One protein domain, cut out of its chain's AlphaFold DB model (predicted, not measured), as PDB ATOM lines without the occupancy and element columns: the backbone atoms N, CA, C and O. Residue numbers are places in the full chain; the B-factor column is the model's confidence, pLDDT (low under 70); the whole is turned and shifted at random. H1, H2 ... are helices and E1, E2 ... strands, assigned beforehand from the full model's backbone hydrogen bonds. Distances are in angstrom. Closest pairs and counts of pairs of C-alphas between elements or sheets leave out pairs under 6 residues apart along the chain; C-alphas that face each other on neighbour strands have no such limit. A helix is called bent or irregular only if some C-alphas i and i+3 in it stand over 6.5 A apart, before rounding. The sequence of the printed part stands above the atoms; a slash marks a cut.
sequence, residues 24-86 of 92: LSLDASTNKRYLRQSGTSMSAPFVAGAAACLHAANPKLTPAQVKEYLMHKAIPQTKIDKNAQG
ATOM      1  N   LEU A  24      19.535  23.491  33.611       90.69
ATOM      2  CA  LEU A  24      18.826  22.224  33.501       90.69
ATOM      3  C   LEU A  24      17.942  22.041  34.738       90.69
ATOM      4  O   LEU A  24      18.443  22.011  35.859       90.69
ATOM      5  N   SER A  25      16.636  21.912  34.535       86.31
ATOM      6  CA  SER A  25      15.659  21.721  35.610       86.31
ATOM      7  C   SER A  25      14.540  20.774  35.178       86.31
ATOM      8  O   SER A  25      14.425  20.434  33.998       86.31
ATOM      9  N   LEU A  26      13.754  20.299  36.144       89.00
ATOM     10  CA  LEU A  26      12.595  19.444  35.888       89.00
ATOM     11  C   LEU A  26      11.502  20.215  35.142       89.00
ATOM     12  O   LEU A  26      11.178  21.351  35.480       89.00
ATOM     13  N   ASP A  27      10.909  19.561  34.150       86.81
ATOM     14  CA  ASP A  27       9.783  20.089  33.393       86.81
ATOM     15  C   ASP A  27       8.488  20.000  34.196       86.81
ATOM     16  O   ASP A  27       7.914  18.919  34.341       86.81
ATOM     17  N   ALA A  28       7.999  21.149  34.661       80.69
ATOM     18  CA  ALA A  28       6.734  21.249  35.384       80.69
ATOM     19  C   ALA A  28       5.510  20.855  34.533       80.69
ATOM     20  O   ALA A  28       4.458  20.552  35.090       80.69
ATOM     21  N   SER A  29       5.619  20.849  33.196       82.12
ATOM     22  CA  SER A  29       4.509  20.486  32.305       82.12
ATOM     23  C   SER A  29       4.356  18.977  32.111       82.12
ATOM     24  O   SER A  29       3.250  18.490  31.884       82.12
ATOM     25  N   THR A  30       5.451  18.219  32.219       77.25
ATOM     26  CA  THR A  30       5.444  16.774  31.954       77.25
ATOM     27  C   THR A  30       5.883  15.918  33.141       77.25
ATOM     28  O   THR A  30       5.688  14.703  33.089       77.25
ATOM     29  N   ASN A  31       6.461  16.506  34.201       75.50
ATOM     30  CA  ASN A  31       6.979  15.865  35.426       75.50
ATOM     31  C   ASN A  31       7.903  14.647  35.204       75.50
ATOM     32  O   ASN A  31       8.200  13.902  36.134       75.50
ATOM     33  N   LYS A  32       8.348  14.416  33.966       77.25
ATOM     34  CA  LYS A  32       9.091  13.218  33.541       77.25
ATOM     35  C   LYS A  32      10.307  13.550  32.684       77.25
ATOM     36  O   LYS A  32      10.978  12.645  32.193       77.25
ATOM     37  N   ARG A  33      10.568  14.834  32.447       87.69
ATOM     38  CA  ARG A  33      11.638  15.311  31.572       87.69
ATOM     39  C   ARG A  33      12.417  16.417  32.259       87.69
ATOM     40  O   ARG A  33      11.895  17.108  33.129       87.69
ATOM     41  N   TYR A  34      13.662  16.568  31.840       87.88
ATOM     42  CA  TYR A  34      14.468  17.733  32.154       87.88
ATOM     43  C   TYR A  34      14.483  18.645  30.937       87.88
ATOM     44  O   TYR A  34      14.587  18.166  29.806       87.88
ATOM     45  N   LEU A  35      14.418  19.950  31.165       89.38
ATOM     46  CA  LEU A  35      14.645  20.944  30.130       89.38
ATOM     47  C   LEU A  35      15.641  21.996  30.605       89.38
ATOM     48  O   LEU A  35      15.782  22.255  31.800       89.38
ATOM     49  N   ARG A  36      16.331  22.611  29.646       88.88
ATOM     50  CA  ARG A  36      17.159  23.788  29.901       88.88
ATOM     51  C   ARG A  36      16.313  25.033  29.708       88.88
ATOM     52  O   ARG A  36      15.685  25.186  28.664       88.88
ATOM     53  N   GLN A  37      16.316  25.920  30.693       86.75
ATOM     54  CA  GLN A  37      15.678  27.228  30.571       86.75
ATOM     55  C   GLN A  37      16.619  28.337  31.019       86.75
ATOM     56  O   GLN A  37      17.538  28.143  31.815       86.75
ATOM     57  N   SER A  38      16.346  29.522  30.493       86.19
ATOM     58  CA  SER A  38      17.099  30.735  30.759       86.19
ATOM     59  C   SER A  38      16.136  31.812  31.239       86.19
ATOM     60  O   SER A  38      15.151  32.106  30.570       86.19
ATOM     61  N   GLY A  39      16.413  32.424  32.384       83.62
ATOM     62  CA  GLY A  39      15.578  33.467  32.965       83.62
ATOM     63  C   GLY A  39      15.955  33.779  34.408       83.62
ATOM     64  O   GLY A  39      16.559  32.965  35.100       83.62
ATOM     65  N   THR A  40      15.553  34.958  34.881       84.00
ATOM     66  CA  THR A  40      15.690  35.342  36.297       84.00
ATOM     67  C   THR A  40      14.871  34.434  37.215       84.00
ATOM     68  O   THR A  40      15.272  34.198  38.353       84.00
ATOM     69  N   SER A  41      13.790  33.837  36.701       84.88
ATOM     70  CA  SER A  41      13.036  32.770  37.368       84.88
ATOM     71  C   SER A  41      13.903  31.565  37.730       84.88
ATOM     72  O   SER A  41      13.602  30.905  38.714       84.88
ATOM     73  N   MET A  42      14.982  31.302  36.980       87.00
ATOM     74  CA  MET A  42      15.936  30.234  37.297       87.00
ATOM     75  C   MET A  42      17.023  30.680  38.269       87.00
ATOM     76  O   MET A  42      17.508  29.855  39.028       87.00
ATOM     77  N   SER A  43      17.336  31.975  38.334       87.62
ATOM     78  CA  SER A  43      18.215  32.549  39.361       87.62
ATOM     79  C   SER A  43      17.567  32.558  40.752       87.62
ATOM     80  O   SER A  43      18.245  32.320  41.749       87.62
ATOM     81  N   ALA A  44      16.257  32.813  40.833       88.75
ATOM     82  CA  ALA A  44      15.510  32.886  42.091       88.75
ATOM     83  C   ALA A  44      15.630  31.630  42.991       88.75
ATOM     84  O   ALA A  44      15.947  31.799  44.171       88.75
ATOM     85  N   PRO A  45      15.443  30.385  42.497       89.12
ATOM     86  CA  PRO A  45      15.564  29.189  43.329       89.12
ATOM     87  C   PRO A  45      16.989  28.943  43.846       89.12
ATOM     88  O   PRO A  45      17.129  28.433  44.954       89.12
ATOM     89  N   PHE A  46      18.046  29.351  43.123       91.88
ATOM     90  CA  PHE A  46      19.420  29.275  43.650       91.88
ATOM     91  C   PHE A  46      19.601  30.160  44.887       91.88
ATOM     92  O   PHE A  46      20.148  29.714  45.894       91.88
ATOM     93  N   VAL A  47      19.107  31.402  44.835       93.19
ATOM     94  CA  VAL A  47      19.179  32.329  45.976       93.19
ATOM     95  C   VAL A  47      18.305  31.839  47.131       93.19
ATOM     96  O   VAL A  47      18.734  31.891  48.282       93.19
ATOM     97  N   ALA A  48      17.110  31.313  46.841       92.81
ATOM     98  CA  ALA A  48      16.227  30.739  47.854       92.81
ATOM     99  C   ALA A  48      16.871  29.537  48.568       92.81
ATOM    100  O   ALA A  48      16.824  29.457  49.794       92.81
ATOM    101  N   GLY A  49      17.526  28.640  47.822       92.25
ATOM    102  CA  GLY A  49      18.272  27.515  48.385       92.25
ATOM    103  C   GLY A  49      19.444  27.964  49.260       92.25
ATOM    104  O   GLY A  49      19.593  27.479  50.378       92.25
ATOM    105  N   ALA A  50      20.229  28.945  48.806       93.62
ATOM    106  CA  ALA A  50      21.320  29.519  49.598       93.62
ATOM    107  C   ALA A  50      20.824  30.148  50.912       93.62
ATOM    108  O   ALA A  50      21.396  29.905  51.976       93.62
ATOM    109  N   ALA A  51      19.727  30.909  50.856       93.44
ATOM    110  CA  ALA A  51      19.090  31.486  52.035       93.44
ATOM    111  C   ALA A  51      18.591  30.405  53.006       93.44
ATOM    112  O   ALA A  51      18.789  30.528  54.214       93.44
ATOM    113  N   ALA A  52      17.994  29.328  52.485       93.31
ATOM    114  CA  ALA A  52      17.546  28.194  53.288       93.31
ATOM    115  C   ALA A  52      18.720  27.473  53.968       93.31
ATOM    116  O   ALA A  52      18.640  27.193  55.162       93.31
ATOM    117  N   CYS A  53      19.829  27.234  53.260       92.94
ATOM    118  CA  CYS A  53      21.041  26.654  53.844       92.94
ATOM    119  C   CYS A  53      21.620  27.534  54.958       92.94
ATOM    120  O   CYS A  53      21.971  27.027  56.022       92.94
ATOM    121  N   LEU A  54      21.680  28.853  54.748       92.75
ATOM    122  CA  LEU A  54      22.173  29.786  55.762       92.75
ATOM    123  C   LEU A  54      21.268  29.807  57.001       92.75
ATOM    124  O   LEU A  54      21.759  29.793  58.130       92.75
ATOM    125  N   HIS A  55      19.951  29.801  56.799       92.50
ATOM    126  CA  HIS A  55      18.991  29.747  57.897       92.50
ATOM    127  C   HIS A  55      19.034  28.399  58.633       92.50
ATOM    128  O   HIS A  55      18.952  28.372  59.855       92.50
ATOM    129  N   ALA A  56      19.239  27.286  57.925       92.81
ATOM    130  CA  ALA A  56      19.427  25.978  58.545       92.81
ATOM    131  C   ALA A  56      20.714  25.918  59.387       92.81
ATOM    132  O   ALA A  56      20.711  25.337  60.470       92.81
ATOM    133  N   ALA A  57      21.796  26.551  58.923       93.62
ATOM    134  CA  ALA A  57      23.053  26.638  59.664       93.62
ATOM    135  C   ALA A  57      22.952  27.543  60.904       93.62
ATOM    136  O   ALA A  57      23.587  27.274  61.923       93.62
ATOM    137  N   ASN A  58      22.153  28.612  60.840       93.69
ATOM    138  CA  ASN A  58      21.892  29.486  61.981       93.69
ATOM    139  C   ASN A  58      20.431  29.983  61.999       93.69
ATOM    140  O   ASN A  58      20.140  31.073  61.491       93.69
ATOM    141  N   PRO A  59      19.521  29.243  62.662       93.88
ATOM    142  CA  PRO A  59      18.095  29.580  62.708       93.88
ATOM    143  C   PRO A  59      17.768  30.893  63.428       93.88
ATOM    144  O   PRO A  59      16.644  31.380  63.346       93.88
ATOM    145  N   LYS A  60      18.733  31.482  64.151       95.25
ATOM    146  CA  LYS A  60      18.557  32.770  64.841       95.25
ATOM    147  C   LYS A  60      18.692  33.967  63.901       95.25
ATOM    148  O   LYS A  60      18.344  35.077  64.299       95.25
ATOM    149  N   LEU A  61      19.222  33.768  62.693       93.25
ATOM    150  CA  LEU A  61      19.342  34.843  61.714       93.25
ATOM    151  C   LEU A  61      17.957  35.292  61.256       93.25
ATOM    152  O   LEU A  61      17.143  34.498  60.784       93.25
ATOM    153  N   THR A  62      17.718  36.595  61.349       95.12
ATOM    154  CA  THR A  62      16.532  37.226  60.772       95.12
ATOM    155  C   THR A  62      16.621  37.242  59.241       95.12
ATOM    156  O   THR A  62      17.723  37.241  58.683       95.12
ATOM    157  N   PRO A  63      15.490  37.343  58.521       92.12
ATOM    158  CA  PRO A  63      15.501  37.462  57.063       92.12
ATOM    159  C   PRO A  63      16.355  38.632  56.546       92.12
ATOM    160  O   PRO A  63      17.010  38.516  55.511       92.12
ATOM    161  N   ALA A  64      16.393  39.747  57.286       93.62
ATOM    162  CA  ALA A  64      17.232  40.894  56.954       93.62
ATOM    163  C   ALA A  64      18.730  40.554  57.044       93.62
ATOM    164  O   ALA A  64      19.478  40.858  56.119       93.62
ATOM    165  N   GLN A  65      19.145  39.854  58.104       94.38
ATOM    166  CA  GLN A  65      20.530  39.408  58.277       94.38
ATOM    167  C   GLN A  65      20.934  38.357  57.239       94.38
ATOM    168  O   GLN A  65      22.061  38.380  56.755       94.38
ATOM    169  N   VAL A  66      20.020  37.458  56.853       93.75
ATOM    170  CA  VAL A  66      20.259  36.498  55.762       93.75
ATOM    171  C   VAL A  66      20.529  37.240  54.456       93.75
ATOM    172  O   VAL A  66      21.510  36.952  53.772       93.75
ATOM    173  N   LYS A  67      19.693  38.231  54.126       92.62
ATOM    174  CA  LYS A  67      19.889  39.064  52.938       92.62
ATOM    175  C   LYS A  67      21.241  39.782  52.975       92.62
ATOM    176  O   LYS A  67      21.976  39.735  51.991       92.62
ATOM    177  N   GLU A  68      21.560  40.430  54.090       93.62
ATOM    178  CA  GLU A  68      22.814  41.166  54.266       93.62
ATOM    179  C   GLU A  68      24.033  40.251  54.115       93.62
ATOM    180  O   GLU A  68      24.956  40.575  53.372       93.62
ATOM    181  N   TYR A  69      24.002  39.069  54.733       93.81
ATOM    182  CA  TYR A  69      25.077  38.087  54.634       93.81
ATOM    183  C   TYR A  69      25.316  37.642  53.186       93.81
ATOM    184  O   TYR A  69      26.456  37.638  52.720       93.81
ATOM    185  N   LEU A  70      24.247  37.305  52.455       93.31
ATOM    186  CA  LEU A  70      24.345  36.875  51.057       93.31
ATOM    187  C   LEU A  70      24.883  37.987  50.149       93.31
ATOM    188  O   LEU A  70      25.708  37.720  49.279       93.31
ATOM    189  N   MET A  71      24.454  39.233  50.364       94.00
ATOM    190  CA  MET A  71      24.981  40.383  49.624       94.00
ATOM    191  C   MET A  71      26.452  40.641  49.960       94.00
ATOM    192  O   MET A  71      27.247  40.886  49.062       94.00
ATOM    193  N   HIS A  72      26.839  40.545  51.232       93.75
ATOM    194  CA  HIS A  72      28.215  40.778  51.668       93.75
ATOM    195  C   HIS A  72      29.192  39.700  51.170       93.75
ATOM    196  O   HIS A  72      30.362  39.982  50.923       93.75
ATOM    197  N   LYS A  73      28.736  38.450  51.031       93.50
ATOM    198  CA  LYS A  73      29.554  37.341  50.517       93.50
ATOM    199  C   LYS A  73      29.629  37.279  48.993       93.50
ATOM    200  O   LYS A  73      30.505  36.578  48.482       93.50
ATOM    201  N   ALA A  74      28.738  37.978  48.289       93.44
ATOM    202  CA  ALA A  74      28.694  37.983  46.835       93.44
ATOM    203  C   ALA A  74      30.019  38.473  46.228       93.44
ATOM    204  O   ALA A  74      30.695  39.337  46.780       93.44
ATOM    205  N   ILE A  75      30.391  37.912  45.077       93.25
ATOM    206  CA  ILE A  75      31.638  38.224  44.372       93.25
ATOM    207  C   ILE A  75      31.370  39.348  43.362       93.25
ATOM    208  O   ILE A  75      30.694  39.091  42.353       93.25
ATOM    209  N   PRO A  76      31.904  40.567  43.568       91.44
ATOM    210  CA  PRO A  76      31.692  41.678  42.650       91.44
ATOM    211  C   PRO A  76      32.235  41.370  41.253       91.44
ATOM    212  O   PRO A  76      33.323  40.820  41.084       91.44
ATOM    213  N   GLN A  77      31.481  41.762  40.235       88.94
ATOM    214  CA  GLN A  77      31.825  41.595  38.830       88.94
ATOM    215  C   GLN A  77      32.325  42.927  38.273       88.94
ATOM    216  O   GLN A  77      31.559  43.864  38.064       88.94
ATOM    217  N   THR A  78      33.621  43.025  37.989       85.44
ATOM    218  CA  THR A  78      34.256  44.282  37.543       85.44
ATOM    219  C   THR A  78      33.800  44.756  36.161       85.44
ATOM    220  O   THR A  78      33.979  45.921  35.823       85.44
ATOM    221  N   LYS A  79      33.203  43.864  35.362       86.56
ATOM    222  CA  LYS A  79      32.765  44.129  33.981       86.56
ATOM    223  C   LYS A  79      31.263  44.405  33.840       86.56
ATOM    224  O   LYS A  79      30.796  44.584  32.721       86.56
ATOM    225  N   ILE A  80      30.500  44.390  34.936       85.06
ATOM    226  CA  ILE A  80      29.037  44.544  34.917       85.06
ATOM    227  C   ILE A  80      28.657  45.843  35.637       85.06
ATOM    228  O   ILE A  80      29.233  46.174  36.669       85.06
ATOM    229  N   ASP A  81      27.687  46.592  35.113       85.69
ATOM    230  CA  ASP A  81      27.196  47.807  35.774       85.69
ATOM    231  C   ASP A  81      26.619  47.501  37.167       85.69
ATOM    232  O   ASP A  81      25.991  46.458  37.364       85.69
ATOM    233  N   LYS A  82      26.790  48.406  38.140       83.31
ATOM    234  CA  LYS A  82      26.272  48.217  39.510       83.31
ATOM    235  C   LYS A  82      24.751  48.044  39.546       83.31
ATOM    236  O   LYS A  82      24.263  47.218  40.313       83.31
ATOM    237  N   ASN A  83      24.011  48.735  38.676       86.25
ATOM    238  CA  ASN A  83      22.564  48.565  38.535       86.25
ATOM    239  C   ASN A  83      22.187  47.272  37.806       86.25
ATOM    240  O   ASN A  83      21.016  46.938  37.729       86.25
ATOM    241  N   ALA A  84      23.146  46.527  37.262       85.19
ATOM    242  CA  ALA A  84      22.900  45.226  36.661       85.19
ATOM    243  C   ALA A  84      23.343  44.070  37.570       85.19
ATOM    244  O   ALA A  84      22.721  43.012  37.519       85.19
ATOM    245  N   GLN A  85      24.377  44.256  38.404       86.88
ATOM    246  CA  GLN A  85      24.930  43.202  39.271       86.88
ATOM    247  C   GLN A  85      24.518  43.266  40.750       86.88
ATOM    248  O   GLN A  85      24.636  42.260  41.452       86.88
ATOM    249  N   GLY A  86      24.098  44.430  41.252       90.12
ATOM    250  CA  GLY A  86      23.927  44.639  42.691       90.12
ATOM    251  C   GLY A  86      25.240  44.450  43.455       90.12
ATOM    252  O   GLY A  86      26.246  45.089  43.146       90.12
TER     253      GLY A  86
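Overview. This is residues 24 to 86 of the 92 residues of the protein "S8 family serine peptidase" of Aminipila sp. CBA3637 (UniProt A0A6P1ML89). An open, flat shape is built on one long helix, H1, with a small hairpin of E1 and E2 beyond its first end and H2 set about perpendicular to it near its last residues, like an L. After H2 the chain runs on to the short H3, and residues 78 to 84 stick out. The printed part has 63 residues, with two named strands and three named helices in the order E1, E2, H1, H2, H3; the two-stranded sheet is antiparallel and the class is mostly helix. The whole is loose, with a radius of gyration of the C-alphas of 15.2 A and spans of 38 by 35 by 13 A.

Arrangement. E1, residues 24 to 26, and E2, residues 34 to 37, form an antiparallel hairpin at 126 degrees. N 25 and O 35 are within hydrogen-bond range at 2.9 A, as are N 35 and O 25 at 2.9 A. H1, residues 40 to 57, and E1 are apart. H1 touches H2, residues 63 to 73, with its residues 51 to 55 alone; the closest C-alphas, those of Ala 51 and Val 66, are 6.4 A apart. Their lines are about perpendicular, at 74 degrees. H3, residues 82 to 85, touches no helix. Every O i to N i+4 pair is within hydrogen-bond range in H2, and 12 of 14 are in H1; H3 is too short for such a pair.

Along the chain. E1 begins at C-alpha 24 (18.826, 22.224, 33.501). H1 is 26.0 A long from first to last C-alpha and begins at C-alpha 40 (15.690, 35.342, 36.297). It is neither bent nor irregular, but only just: C-alphas 42 and 45 are 6.1 A apart. H2 is 15.5 A long, and H3 ends at C-alpha 85 (24.930, 43.202, 39.271).

Size, cuts and confidence. The C-alphas farthest apart, those of Thr 30 and Thr 78, are 40.2 A apart. The printed part has no cut and no long link. No printed residue has a pLDDT under 70.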